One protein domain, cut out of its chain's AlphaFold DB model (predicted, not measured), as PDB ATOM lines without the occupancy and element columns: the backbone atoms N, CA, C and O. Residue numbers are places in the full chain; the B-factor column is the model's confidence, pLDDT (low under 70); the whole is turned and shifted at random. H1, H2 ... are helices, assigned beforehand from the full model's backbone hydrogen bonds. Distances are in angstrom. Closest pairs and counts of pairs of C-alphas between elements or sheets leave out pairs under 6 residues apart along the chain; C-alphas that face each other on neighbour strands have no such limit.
ATOM      1  N   VAL A 219     144.283  82.475 146.018       76.00
ATOM      2  CA  VAL A 219     144.889  83.719 146.516       76.00
ATOM      3  C   VAL A 219     144.263  84.128 147.848       76.00
ATOM      4  O   VAL A 219     144.991  84.436 148.788       76.00
ATOM      5  N   ALA A 220     142.935  84.067 147.969       68.62
ATOM      6  CA  ALA A 220     142.244  84.358 149.221       68.62
ATOM      7  C   ALA A 220     142.698  83.410 150.344       68.62
ATOM      8  O   ALA A 220     143.075  83.873 151.418       68.62
ATOM      9  N   ALA A 221     142.756  82.100 150.081       72.19
ATOM     10  CA  ALA A 221     143.222  81.115 151.056       72.19
ATOM     11  C   ALA A 221     144.682  81.344 151.482       72.19
ATOM     12  O   ALA A 221     145.004  81.208 152.666       72.19
ATOM     13  N   LEU A 222     145.558  81.732 150.548       83.50
ATOM     14  CA  LEU A 222     146.950  82.079 150.846       83.50
ATOM     15  C   LEU A 222     147.048  83.325 151.729       83.50
ATOM     16  O   LEU A 222     147.770  83.303 152.725       83.50
ATOM     17  N   VAL A 223     146.298  84.383 151.411       84.25
ATOM     18  CA  VAL A 223     146.269  85.617 152.210       84.25
ATOM     19  C   VAL A 223     145.751  85.329 153.617       84.25
ATOM     20  O   VAL A 223     146.391  85.704 154.597       84.25
ATOM     21  N   THR A 224     144.638  84.606 153.741       79.25
ATOM     22  CA  THR A 224     144.072  84.225 155.039       79.25
ATOM     23  C   THR A 224     145.047  83.369 155.850       79.25
ATOM     24  O   THR A 224     145.258  83.632 157.033       79.25
ATOM     25  N   SER A 225     145.702  82.389 155.224       87.75
ATOM     26  CA  SER A 225     146.704  81.551 155.895       87.75
ATOM     27  C   SER A 225     147.907  82.371 156.366       87.75
ATOM     28  O   SER A 225     148.376  82.187 157.488       87.75
ATOM     29  N   LEU A 226     148.377  83.324 155.554       91.44
ATOM     30  CA  LEU A 226     149.471  84.222 155.921       91.44
ATOM     31  C   LEU A 226     149.102  85.106 157.121       91.44
ATOM     32  O   LEU A 226     149.922  85.287 158.019       91.44
ATOM     33  N   LEU A 227     147.867  85.613 157.177       90.69
ATOM     34  CA  LEU A 227     147.369  86.385 158.321       90.69
ATOM     35  C   LEU A 227     147.322  85.551 159.608       90.69
ATOM     36  O   LEU A 227     147.724  86.032 160.665       90.69
ATOM     37  N   TYR A 228     146.892  84.289 159.535       89.00
ATOM     38  CA  TYR A 228     146.899  83.407 160.705       89.00
ATOM     39  C   TYR A 228     148.317  83.093 161.191       89.00
ATOM     40  O   TYR A 228     148.573  83.131 162.395       89.00
ATOM     41  N   VAL A 229     149.251  82.825 160.274       92.44
ATOM     42  CA  VAL A 229     150.653  82.552 160.623       92.44
ATOM     43  C   VAL A 229     151.309  83.778 161.258       92.44
ATOM     44  O   VAL A 229     152.001  83.643 162.268       92.44
ATOM     45  N   THR A 230     151.076  84.978 160.718       89.62
ATOM     46  CA  THR A 230     151.632  86.212 161.295       89.62
ATOM     47  C   THR A 230     151.019  86.526 162.656       89.62
ATOM     48  O   THR A 230     151.760  86.824 163.591       89.62
ATOM     49  N   ALA A 231     149.702  86.375 162.819       90.06
ATOM     50  CA  ALA A 231     149.041  86.538 164.113       90.06
ATOM     51  C   ALA A 231     149.589  85.554 165.162       90.06
ATOM     52  O   ALA A 231     149.920  85.957 166.277       90.06
ATOM     53  N   PHE A 232     149.759  84.279 164.801       89.50
ATOM     54  CA  PHE A 232     150.327  83.268 165.693       89.50
ATOM     55  C   PHE A 232     151.785  83.572 166.070       89.50
ATOM     56  O   PHE A 232     152.157  83.466 167.239       89.50
ATOM     57  N   ALA A 233     152.599  84.015 165.108       89.69
ATOM     58  CA  ALA A 233     153.972  84.435 165.369       89.69
ATOM     59  C   ALA A 233     154.031  85.627 166.340       89.69
ATOM     60  O   ALA A 233     154.845  85.621 167.261       89.69
ATOM     61  N   LEU A 234     153.142  86.616 166.190       92.50
ATOM     62  CA  LEU A 234     153.053  87.752 167.111       92.50
ATOM     63  C   LEU A 234     152.646  87.321 168.526       92.50
ATOM     64  O   LEU A 234     153.227  87.807 169.495       92.50
ATOM     65  N   VAL A 235     151.711  86.375 168.659       92.50
ATOM     66  CA  VAL A 235     151.326  85.808 169.962       92.50
ATOM     67  C   VAL A 235     152.501  85.080 170.618       92.50
ATOM     68  O   VAL A 235     152.758  85.288 171.803       92.50
ATOM     69  N   LEU A 236     153.255  84.275 169.862       91.38
ATOM     70  CA  LEU A 236     154.447  83.591 170.372       91.38
ATOM     71  C   LEU A 236     155.536  84.569 170.818       91.38
ATOM     72  O   LEU A 236     156.106  84.404 171.896       91.38
ATOM     73  N   VAL A 237     155.809  85.604 170.018       88.31
ATOM     74  CA  VAL A 237     156.766  86.657 170.385       88.31
ATOM     75  C   VAL A 237     156.297  87.380 171.648       88.31
ATOM     76  O   VAL A 237     157.094  87.568 172.564       88.31
ATOM     77  N   GLY A 238     155.009  87.714 171.748       88.06
ATOM     78  CA  GLY A 238     154.425  88.306 172.951       88.06
ATOM     79  C   GLY A 238     154.597  87.419 174.188       88.06
ATOM     80  O   GLY A 238     155.049  87.898 175.225       88.06
ATOM     81  N   ALA A 239     154.320  86.117 174.072       88.62
ATOM     82  CA  ALA A 239     154.497  85.159 175.163       88.62
ATOM     83  C   ALA A 239     155.966  85.046 175.612       88.62
ATOM     84  O   ALA A 239     156.239  85.032 176.811       88.62
ATOM     85  N   LEU A 240     156.914  85.029 174.667       86.62
ATOM     86  CA  LEU A 240     158.349  85.026 174.969       86.62
ATOM     87  C   LEU A 240     158.789  86.310 175.677       86.62
ATOM     88  O   LEU A 240     159.536  86.245 176.649       86.62
ATOM     89  N   VAL A 241     158.301  87.474 175.236       84.94
ATOM     90  CA  VAL A 241     158.585  88.756 175.899       84.94
ATOM     91  C   VAL A 241     158.030  88.761 177.322       84.94
ATOM     92  O   VAL A 241     158.746  89.134 178.246       84.94
ATOM     93  N   VAL A 242     156.793  88.299 177.525       86.25
ATOM     94  CA  VAL A 242     156.189  88.192 178.864       86.25
ATOM     95  C   VAL A 242     156.977  87.234 179.755       86.25
ATOM     96  O   VAL A 242     157.205  87.554 180.917       86.25
ATOM     97  N   ALA A 243     157.438  86.098 179.227       85.31
ATOM     98  CA  ALA A 243     158.266  85.157 179.977       85.31
ATOM     99  C   ALA A 243     159.615  85.777 180.386       85.31
ATOM    100  O   ALA A 243     159.989  85.696 181.555       85.31
ATOM    101  N   LEU A 244     160.307  86.459 179.463       82.38
ATOM    102  CA  LEU A 244     161.591  87.122 179.727       82.38
ATOM    103  C   LEU A 244     161.461  88.260 180.748       82.38
ATOM    104  O   LEU A 244     162.233  88.348 181.704       82.38
ATOM    105  N   VAL A 245     160.467  89.133 180.565       83.25
ATOM    106  CA  VAL A 245     160.196  90.239 181.494       83.25
ATOM    107  C   VAL A 245     159.734  89.693 182.844       83.25
ATOM    108  O   VAL A 245     160.176  90.178 183.883       83.25
ATOM    109  N   GLY A 246     158.889  88.660 182.843       82.81
ATOM    110  CA  GLY A 246     158.395  87.993 184.043       82.81
ATOM    111  C   GLY A 246     159.516  87.370 184.871       82.81
ATOM    112  O   GLY A 246     159.554  87.577 186.082       82.81
ATOM    113  N   GLU A 247     160.467  86.678 184.234       83.56
ATOM    114  CA  GLU A 247     161.636  86.114 184.916       83.56
ATOM    115  C   GLU A 247     162.479  87.210 185.586       83.56
ATOM    116  O   GLU A 247     162.829  87.106 186.766       83.56
ATOM    117  N   LYS A 248     162.767  88.300 184.866       77.88
ATOM    118  CA  LYS A 248     163.548  89.420 185.411       77.88
ATOM    119  C   LYS A 248     162.823  90.166 186.526       77.88
ATOM    120  O   LYS A 248     163.412  90.435 187.574       77.88
ATOM    121  N   ALA A 249     161.536  90.452 186.344       77.88
ATOM    122  CA  ALA A 249     160.708  91.079 187.367       77.88
ATOM    123  C   ALA A 249     160.631  90.198 188.625       77.88
ATOM    124  O   ALA A 249     160.768  90.696 189.744       77.88
ATOM    125  N   TYR A 250     160.490  88.881 188.463       79.31
ATOM    126  CA  TYR A 250     160.516  87.938 189.577       79.31
ATOM    127  C   TYR A 250     161.840  88.017 190.353       79.31
ATOM    128  O   TYR A 250     161.830  88.210 191.572       79.31
ATOM    129  N   ARG A 251     162.991  87.985 189.667       78.25
ATOM    130  CA  ARG A 251     164.312  88.121 190.312       78.25
ATOM    131  C   ARG A 251     164.476  89.454 191.062       78.25
ATOM    132  O   ARG A 251     164.963  89.466 192.193       78.25
ATOM    133  N   ARG A 252     164.014  90.565 190.483       74.06
ATOM    134  CA  ARG A 252     164.187  91.925 191.033       74.06
ATOM    135  C   ARG A 252     163.239  92.255 192.193       74.06
ATOM    136  O   ARG A 252     163.638  92.911 193.161       74.06
ATOM    137  N   PHE A 253     161.985  91.804 192.134       70.81
ATOM    138  CA  PHE A 253     160.977  92.126 193.155       70.81
ATOM    139  C   PHE A 253     160.839  91.070 194.249       70.81
ATOM    140  O   PHE A 253     160.537  91.433 195.388       70.81
ATOM    141  N   TRP A 254     161.053  89.793 193.925       73.25
ATOM    142  CA  TRP A 254     160.858  88.690 194.871       73.25
ATOM    143  C   TRP A 254     162.160  88.146 195.446       73.25
ATOM    144  O   TRP A 254     162.212  87.919 196.652       73.25
ATOM    145  N   LEU A 255     163.209  87.987 194.632       76.25
ATOM    146  CA  LEU A 255     164.520  87.516 195.109       76.25
ATOM    147  C   LEU A 255     165.444  88.657 195.563       76.25
ATOM    148  O   LEU A 255     166.474  88.399 196.178       76.25
ATOM    149  N   GLY A 256     165.083  89.915 195.285       67.25
ATOM    150  CA  GLY A 256     165.838  91.094 195.719       67.25
ATOM    151  C   GLY A 256     167.212  91.241 195.058       67.25
ATOM    152  O   GLY A 256     168.049  91.980 195.569       67.25
ATOM    153  N   GLN A 257     167.451  90.556 193.937       70.44
ATOM    154  CA  GLN A 257     168.687  90.690 193.173       70.44
ATOM    155  C   GLN A 257     168.664  92.031 192.431       70.44
ATOM    156  O   GLN A 257     167.824  92.254 191.559       70.44
ATOM    157  N   VAL A 258     169.558  92.944 192.812       60.53
ATOM    158  CA  VAL A 258     169.787  94.202 192.093       60.53
ATOM    159  C   VAL A 258     170.803  93.909 190.985       60.53
ATOM    160  O   VAL A 258     171.797  93.236 191.272       60.53
ATOM    161  N   PRO A 259     170.575  94.347 189.732       59.78
ATOM    162  CA  PRO A 259     171.576  94.190 188.685       59.78
ATOM    163  C   PRO A 259     172.894  94.844 189.130       59.78
ATOM    164  O   PRO A 259     172.853  95.879 189.800       59.78
ATOM    165  N   PRO A 260     174.056  94.253 188.799       55.44
ATOM    166  CA  PRO A 260     175.339  94.837 189.158       55.44
ATOM    167  C   PRO A 260     175.407  96.255 188.581       55.44
ATOM    168  O   PRO A 260     175.289  96.444 187.369       55.44
ATOM    169  N   GLY A 283     189.747  85.339 165.901       75.56
ATOM    170  CA  GLY A 283     189.125  84.400 164.967       75.56
ATOM    171  C   GLY A 283     187.583  84.448 164.917       75.56
ATOM    172  O   GLY A 283     186.918  85.016 165.791       75.56
ATOM    173  N   PRO A 284     186.961  83.784 163.924       74.06
ATOM    174  CA  PRO A 284     185.522  83.885 163.644       74.06
ATOM    175  C   PRO A 284     184.619  83.493 164.827       74.06
ATOM    176  O   PRO A 284     183.492  83.979 164.938       74.06
ATOM    177  N   ASP A 285     185.102  82.655 165.744       71.75
ATOM    178  CA  ASP A 285     184.374  82.269 166.956       71.75
ATOM    179  C   ASP A 285     184.310  83.357 168.026       71.75
ATOM    180  O   ASP A 285     183.315  83.450 168.749       71.75
ATOM    181  N   ALA A 286     185.319  84.219 168.116       69.75
ATOM    182  CA  ALA A 286     185.284  85.369 169.008       69.75
ATOM    183  C   ALA A 286     184.283  86.420 168.512       69.75
ATOM    184  O   ALA A 286     183.427  86.868 169.274       69.75
ATOM    185  N   LEU A 287     184.268  86.686 167.201       68.62
ATOM    186  CA  LEU A 287     183.272  87.553 166.563       68.62
ATOM    187  C   LEU A 287     181.838  87.014 166.719       68.62
ATOM    188  O   LEU A 287     180.904  87.783 166.962       68.62
ATOM    189  N   ARG A 288     181.637  85.689 166.625       70.62
ATOM    190  CA  ARG A 288     180.334  85.048 166.895       70.62
ATOM    191  C   ARG A 288     179.899  85.191 168.354       70.62
ATOM    192  O   ARG A 288     178.706  85.373 168.607       70.62
ATOM    193  N   ARG A 289     180.829  85.101 169.311       69.38
ATOM    194  CA  ARG A 289     180.549  85.336 170.739       69.38
ATOM    195  C   ARG A 289     180.195  86.801 170.991       69.38
ATOM    196  O   ARG A 289     179.124  87.060 171.530       69.38
ATOM    197  N   ALA A 290     180.989  87.742 170.486       68.19
ATOM    198  CA  ALA A 290     180.732  89.182 170.589       68.19
ATOM    199  C   ALA A 290     179.350  89.588 170.035       68.19
ATOM    200  O   ALA A 290     178.584  90.326 170.660       68.19
ATOM    201  N   ARG A 291     178.957  89.034 168.878       65.62
ATOM    202  CA  ARG A 291     177.622  89.269 168.292       65.62
ATOM    203  C   ARG A 291     176.470  88.682 169.115       65.62
ATOM    204  O   ARG A 291     175.366  89.217 169.056       65.62
ATOM    205  N   ARG A 292     176.692  87.590 169.855       64.88
ATOM    206  CA  ARG A 292     175.688  87.028 170.774       64.88
ATOM    207  C   ARG A 292     175.515  87.909 172.006       64.88
ATOM    208  O   ARG A 292     174.393  88.335 172.266       64.88
ATOM    209  N   PHE A 293     176.616  88.301 172.646       64.44
ATOM    210  CA  PHE A 293     176.590  89.198 173.806       64.44
ATOM    211  C   PHE A 293     175.922  90.542 173.497       64.44
ATOM    212  O   PHE A 293     175.104  91.024 174.272       64.44
ATOM    213  N   THR A 294     176.187  91.127 172.326       65.94
ATOM    214  CA  THR A 294     175.544  92.392 171.922       65.94
ATOM    215  C   THR A 294     174.039  92.262 171.666       65.94
ATOM    216  O   THR A 294     173.312  93.239 171.849       65.94
ATOM    217  N   ARG A 295     173.540  91.087 171.258       65.00
ATOM    218  CA  ARG A 295     172.095  90.835 171.108       65.00
ATOM    219  C   ARG A 295     171.417  90.597 172.453       65.00
ATOM    220  O   ARG A 295     170.374  91.196 172.698       65.00
ATOM    221  N   GLU A 296     172.021  89.780 173.311       68.50
ATOM    222  CA  GLU A 296     171.529  89.508 174.669       68.50
ATOM    223  C   GLU A 296     171.469  90.801 175.492       68.50
ATOM    224  O   GLU A 296     170.401  91.163 175.977       68.50
ATOM    225  N   ALA A 297     172.539  91.604 175.487       69.38
ATOM    226  CA  ALA A 297     172.586  92.886 176.190       69.38
ATOM    227  C   ALA A 297     171.530  93.901 175.704       69.38
ATOM    228  O   ALA A 297     171.002  94.689 176.488       69.38
ATOM    229  N   ARG A 298     171.190  93.897 174.405       71.44
ATOM    230  CA  ARG A 298     170.134  94.767 173.857       71.44
ATOM    231  C   ARG A 298     168.744  94.333 174.312       71.44
ATOM    232  O   ARG A 298     167.953  95.185 174.706       71.44
ATOM    233  N   MET A 299     168.455  93.032 174.266       70.25
ATOM    234  CA  MET A 299     167.187  92.490 174.768       70.25
ATOM    235  C   MET A 299     167.051  92.722 176.273       70.25
ATOM    236  O   MET A 299     165.977  93.085 176.753       70.25
ATOM    237  N   ASP A 300     168.162  92.609 176.999       70.75
ATOM    238  CA  ASP A 300     168.217  92.873 178.425       70.75
ATOM    239  C   ASP A 300     167.901  94.327 178.767       70.75
ATOM    240  O   ASP A 300     167.086  94.566 179.657       70.75
ATOM    241  N   ALA A 301     168.477  95.282 178.033       73.50
ATOM    242  CA  ALA A 301     168.207  96.706 178.214       73.50
ATOM    243  C   ALA A 301     166.742  97.075 177.914       73.50
ATOM    244  O   ALA A 301     166.164  97.929 178.587       73.50
ATOM    245  N   VAL A 302     166.122  96.431 176.919       75.38
ATOM    246  CA  VAL A 302     164.698  96.633 176.609       75.38
ATOM    247  C   VAL A 302     163.814  96.084 177.728       75.38
ATOM    248  O   VAL A 302     162.887  96.769 178.157       75.38
ATOM    249  N   ALA A 303     164.114  94.888 178.239       73.25
ATOM    250  CA  ALA A 303     163.367  94.299 179.347       73.25
ATOM    251  C   ALA A 303     163.452  95.159 180.622       73.25
ATOM    252  O   ALA A 303     162.434  95.365 181.279       73.25
ATOM    253  N   GLU A 304     164.624  95.720 180.936       75.44
ATOM    254  CA  GLU A 304     164.783  96.634 182.078       75.44
ATOM    255  C   GLU A 304     163.956  97.917 181.912       75.44
ATOM    256  O   GLU A 304     163.260  98.304 182.844       75.44
ATOM    257  N   ARG A 305     163.922  98.527 180.718       79.62
ATOM    258  CA  ARG A 305     163.065  99.703 180.464       79.62
ATOM    259  C   ARG A 305     161.581  99.410 180.668       79.62
ATOM    260  O   ARG A 305     160.848 100.252 181.179       79.62
ATOM    261  N   VAL A 306     161.121  98.223 180.269       78.00
ATOM    262  CA  VAL A 306     159.727  97.803 180.487       78.00
ATOM    263  C   VAL A 306     159.437  97.651 181.981       78.00
ATOM    264  O   VAL A 306     158.384  98.089 182.448       78.00
ATOM    265  N   ILE A 307     160.376  97.086 182.742       74.81
ATOM    266  CA  ILE A 307     160.265  96.957 184.199       74.81
ATOM    267  C   ILE A 307     160.275  98.335 184.875       74.81
ATOM    268  O   ILE A 307     159.449  98.576 185.750       74.81
ATOM    269  N   GLU A 308     161.129  99.264 184.443       79.31
ATOM    270  CA  GLU A 308     161.147 100.651 184.932       79.31
ATOM    271  C   GLU A 308     159.820 101.369 184.658       79.31
ATOM    272  O   GLU A 308     159.257 102.011 185.546       79.31
ATOM    273  N   SER A 309     159.257 101.207 183.457       79.38
ATOM    274  CA  SER A 309     157.934 101.749 183.134       79.38
ATOM    275  C   SER A 309     156.835 101.121 184.000       79.38
ATOM    276  O   SER A 309     155.906 101.812 184.421       79.38
ATOM    277  N   PHE A 310     156.943  99.827 184.320       78.12
ATOM    278  CA  PHE A 310     156.027  99.149 185.237       78.12
ATOM    279  C   PHE A 310     156.164  99.666 186.677       78.12
ATOM    280  O   PHE A 310     155.149  99.865 187.345       78.12
ATOM    281  N   GLU A 311     157.380  99.954 187.151       75.81
ATOM    282  CA  GLU A 311     157.635 100.544 188.477       75.81
ATOM    283  C   GLU A 311     156.952 101.909 188.650       75.81
ATOM    284  O   GLU A 311     156.544 102.246 189.762       75.81
ATOM    285  N   GLN A 312     156.751 102.664 187.566       78.38
ATOM    286  CA  GLN A 312     156.052 103.956 187.591       78.38
ATOM    287  C   GLN A 312     154.522 103.825 187.743       78.38
ATOM    288  O   GLN A 312     153.847 104.772 188.166       78.38
ATOM    289  N   THR A 313     153.951 102.647 187.469       82.31
ATOM    290  CA  THR A 313     152.508 102.397 187.627       82.31
ATOM    291  C   THR A 313     152.083 102.363 189.104       82.31
ATOM    292  O   THR A 313     152.900 102.232 190.018       82.31
ATOM    293  N   SER A 314     150.781 102.499 189.379       78.12
ATOM    294  CA  SER A 314     150.236 102.423 190.748       78.12
ATOM    295  C   SER A 314     150.531 101.076 191.424       78.12
ATOM    296  O   SER A 314     150.886 101.039 192.601       78.12
ATOM    297  N   ILE A 315     150.450  99.986 190.659       79.94
ATOM    298  CA  ILE A 315     150.722  98.617 191.113       79.94
ATOM    299  C   ILE A 315     152.219  98.425 191.384       79.94
ATOM    300  O   ILE A 315     152.597  97.902 192.434       79.94
ATOM    301  N   GLY A 316     153.082  98.893 190.474       77.62
ATOM    302  CA  GLY A 316     154.535  98.807 190.629       77.62
ATOM    303  C   GLY A 316     155.037  99.532 191.881       77.62
ATOM    304  O   GLY A 316     155.776  98.953 192.682       77.62
ATOM    305  N   ARG A 317     154.561 100.760 192.122       79.88
ATOM    306  CA  ARG A 317     154.930 101.552 193.310       79.88
ATOM    307  C   ARG A 317     154.541 100.875 194.624       79.88
ATOM    308  O   ARG A 317     155.315 100.909 195.583       79.88
ATOM    309  N   GLU A 318     153.377 100.234 194.676       82.31
ATOM    310  CA  GLU A 318     152.928  99.487 195.856       82.31
ATOM    311  C   GLU A 318     153.806  98.248 196.120       82.31
ATOM    312  O   GLU A 318     154.199  97.987 197.260       82.31
ATOM    313  N   LEU A 319     154.208  97.521 195.072       78.81
ATOM    314  CA  LEU A 319     155.121  96.378 195.192       78.81
ATOM    315  C   LEU A 319     156.512  96.793 195.693       78.81
ATOM    316  O   LEU A 319     157.068  96.135 196.581       78.81
ATOM    317  N   VAL A 320     157.048  97.913 195.196       78.75
ATOM    318  CA  VAL A 320     158.320  98.486 195.667       78.75
ATOM    319  C   VAL A 320     158.232  98.875 197.146       78.75
ATOM    320  O   VAL A 320     159.118  98.520 197.928       78.75
ATOM    321  N   ARG A 321     157.141  99.528 197.570       79.56
ATOM    322  CA  ARG A 321     156.907  99.871 198.987       79.56
ATOM    323  C   ARG A 321     156.875  98.632 199.879       79.56
ATOM    324  O   ARG A 321     157.540  98.606 200.916       79.56
ATOM    325  N   ARG A 322     156.160  97.580 199.470       79.44
ATOM    326  CA  ARG A 322     156.088  96.309 200.215       79.44
ATOM    327  C   ARG A 322     157.437  95.604 200.314       79.44
ATOM    328  O   ARG A 322     157.743  95.028 201.357       79.44
ATOM    329  N   ARG A 323     158.254  95.647 199.255       78.69
ATOM    330  CA  ARG A 323     159.633  95.134 199.281       78.69
ATOM    331  C   ARG A 323     160.481  95.903 200.288       78.69
ATOM    332  O   ARG A 323     161.100  95.285 201.146       78.69
ATOM    333  N   ASN A 324     160.455  97.233 200.240       80.94
ATOM    334  CA  ASN A 324     161.229  98.066 201.162       80.94
ATOM    335  C   ASN A 324     160.809  97.825 202.623       80.94
ATOM    336  O   ASN A 324     161.668  97.715 203.494       80.94
ATOM    337  N   LYS A 325     159.506  97.631 202.882       80.19
ATOM    338  CA  LYS A 325     158.980  97.261 204.207       80.19
ATOM    339  C   LYS A 325     159.469  95.881 204.677       80.19
ATOM    340  O   LYS A 325     159.862  95.747 205.831       80.19
ATOM    341  N   ARG A 326     159.504  94.869 203.794       75.81
ATOM    342  CA  ARG A 326     160.077  93.537 204.095       75.81
ATOM    343  C   ARG A 326     161.578  93.605 204.383       75.81
ATOM    344  O   ARG A 326     162.032  93.024 205.365       75.81
ATOM    345  N   ASN A 327     162.330  94.355 203.582       75.00
ATOM    346  CA  ASN A 327     163.771  94.516 203.772       75.00
ATOM    347  C   ASN A 327     164.083  95.237 205.096       75.00
ATOM    348  O   ASN A 327     164.968  94.795 205.826       75.00
ATOM    349  N   ALA A 328     163.310  96.268 205.459       75.06
ATOM    350  CA  ALA A 328     163.425  96.958 206.748       75.06
ATOM    351  C   ALA A 328     163.074  96.058 207.952       75.06
ATOM    352  O   ALA A 328     163.738  96.113 208.985       75.06
ATOM    353  N   ALA A 329     162.073  95.182 207.816       70.81
ATOM    354  CA  ALA A 329     161.753  94.192 208.844       70.81
ATOM    355  C   ALA A 329     162.880  93.153 209.010       70.81
ATOM    356  O   ALA A 329     163.241  92.801 210.132       70.81
ATOM    357  N   SER A 330     163.495  92.710 207.906       65.62
ATOM    358  CA  SER A 330     164.611  91.754 207.940       65.62
ATOM    359  C   SER A 330     165.903  92.339 208.532       65.62
ATOM    360  O   SER A 330     166.635  91.638 209.230       65.62
ATOM    361  N   SER A 331     166.176  93.631 208.310       64.06
ATOM    362  CA  SER A 331     167.340  94.317 208.883       64.06
ATOM    363  C   SER A 331     167.148  94.640 210.366       64.06
ATOM    364  O   SER A 331     168.103  94.525 211.131       64.06
ATOM    365  N   SER A 332     165.921  94.958 210.790       61.00
ATOM    366  CA  SER A 332     165.562  95.106 212.205       61.00
ATOM    367  C   SER A 332     165.674  93.778 212.965       61.00
ATOM    368  O   SER A 332     166.276  93.723 214.032       61.00
ATOM    369  N   SER A 333     165.214  92.673 212.367       58.25
ATOM    370  CA  SER A 333     165.344  91.330 212.948       58.25
ATOM    371  C   SER A 333     166.810  90.865 213.044       58.25
ATOM    372  O   SER A 333     167.204  90.308 214.065       58.25
ATOM    373  N   ARG A 334     167.667  91.189 212.057       57.47
ATOM    374  CA  ARG A 334     169.128  90.978 212.162       57.47
ATOM    375  C   ARG A 334     169.800  91.849 213.223       57.47
ATOM    376  O   ARG A 334     170.743  91.382 213.851       57.47
ATOM    377  N   ARG A 335     169.350  93.092 213.421       56.94
ATOM    378  CA  ARG A 335     169.868  93.957 214.495       56.94
ATOM    379  C   ARG A 335     169.446  93.452 215.872       56.94
ATOM    380  O   ARG A 335     170.292  93.422 216.751       56.94
TER     381      ARG A 335
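What this domain is: This is residues 219 to 260 and 283 to 335 of the 379 residues of a protein of Rhodotorula sp. CCFEE 5036 (UniProt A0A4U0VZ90). Three long helices make an open, branched shape: H2 crosses the long helix H1 near H1's last residues, and H3 turns off at a corner after H2 and points onward past the end of H1. Residues 219 to 240 of H1, 283 to 298, mostly H2, and 328 to 335 of H3 stick out as three arms from a small body. The printed part has 95 residues with three named helices, H1, H2 and H3 in chain order, no named strand, and is all helix. It is extended, with a radius of gyration of the C-alphas of 20.1 A, and flat, spanning 72 by 44 by 18 A.

Where its parts are: Find C-alpha 219 at (144.889, 83.719, 146.516); from there H1, residues 219 to 253, runs 50.0 A to C-alpha 253 at (160.977, 92.126, 193.155). H2, residues 284 to 311, is 40.9 A long. H3, residues 314 to 335, runs 32.0 A to C-alpha 335 at (169.868, 93.957, 214.495).

How they stand to each other: Look at residues 244 to 249 of H1, which alone touch H2, at its residues 303 to 307; the closest C-alphas, of Val 245 and Ala 303, are 5.6 A apart. The two helices stand about perpendicular, at 77 degrees. H3, with residues 319 to 323 alone, only just touches H1 at Phe 253, with 3 pairs of C-alphas within 8 A; the closest, of Phe 253 and Arg 323, are 7.0 A apart. They run the same way at a shallow tilt of 27 degrees. H2 and H3 touch only at the corner by their tight link, and only just, with 3 pairs within 8 A; the closest C-alphas, of Phe 310 and Gly 316, are 5.6 A apart, and the lines stand about perpendicular at 82 degrees. In H1, H2 and H3 every O i to N i+4 pair is within hydrogen-bond range.

The domain as a whole: The two C-alphas farthest apart, of Val 219 and Arg 335, are 73.1 A apart. Residues 261 to 282 are not printed, and C-alphas 260 and 283 stand 29.7 A apart across this cut, which lies in the link from H1 to H2. The mean pLDDT of the printed part is 76.6; look for values under 70 at residues 258 to 260, 289 to 297 and 330 to 335, among others.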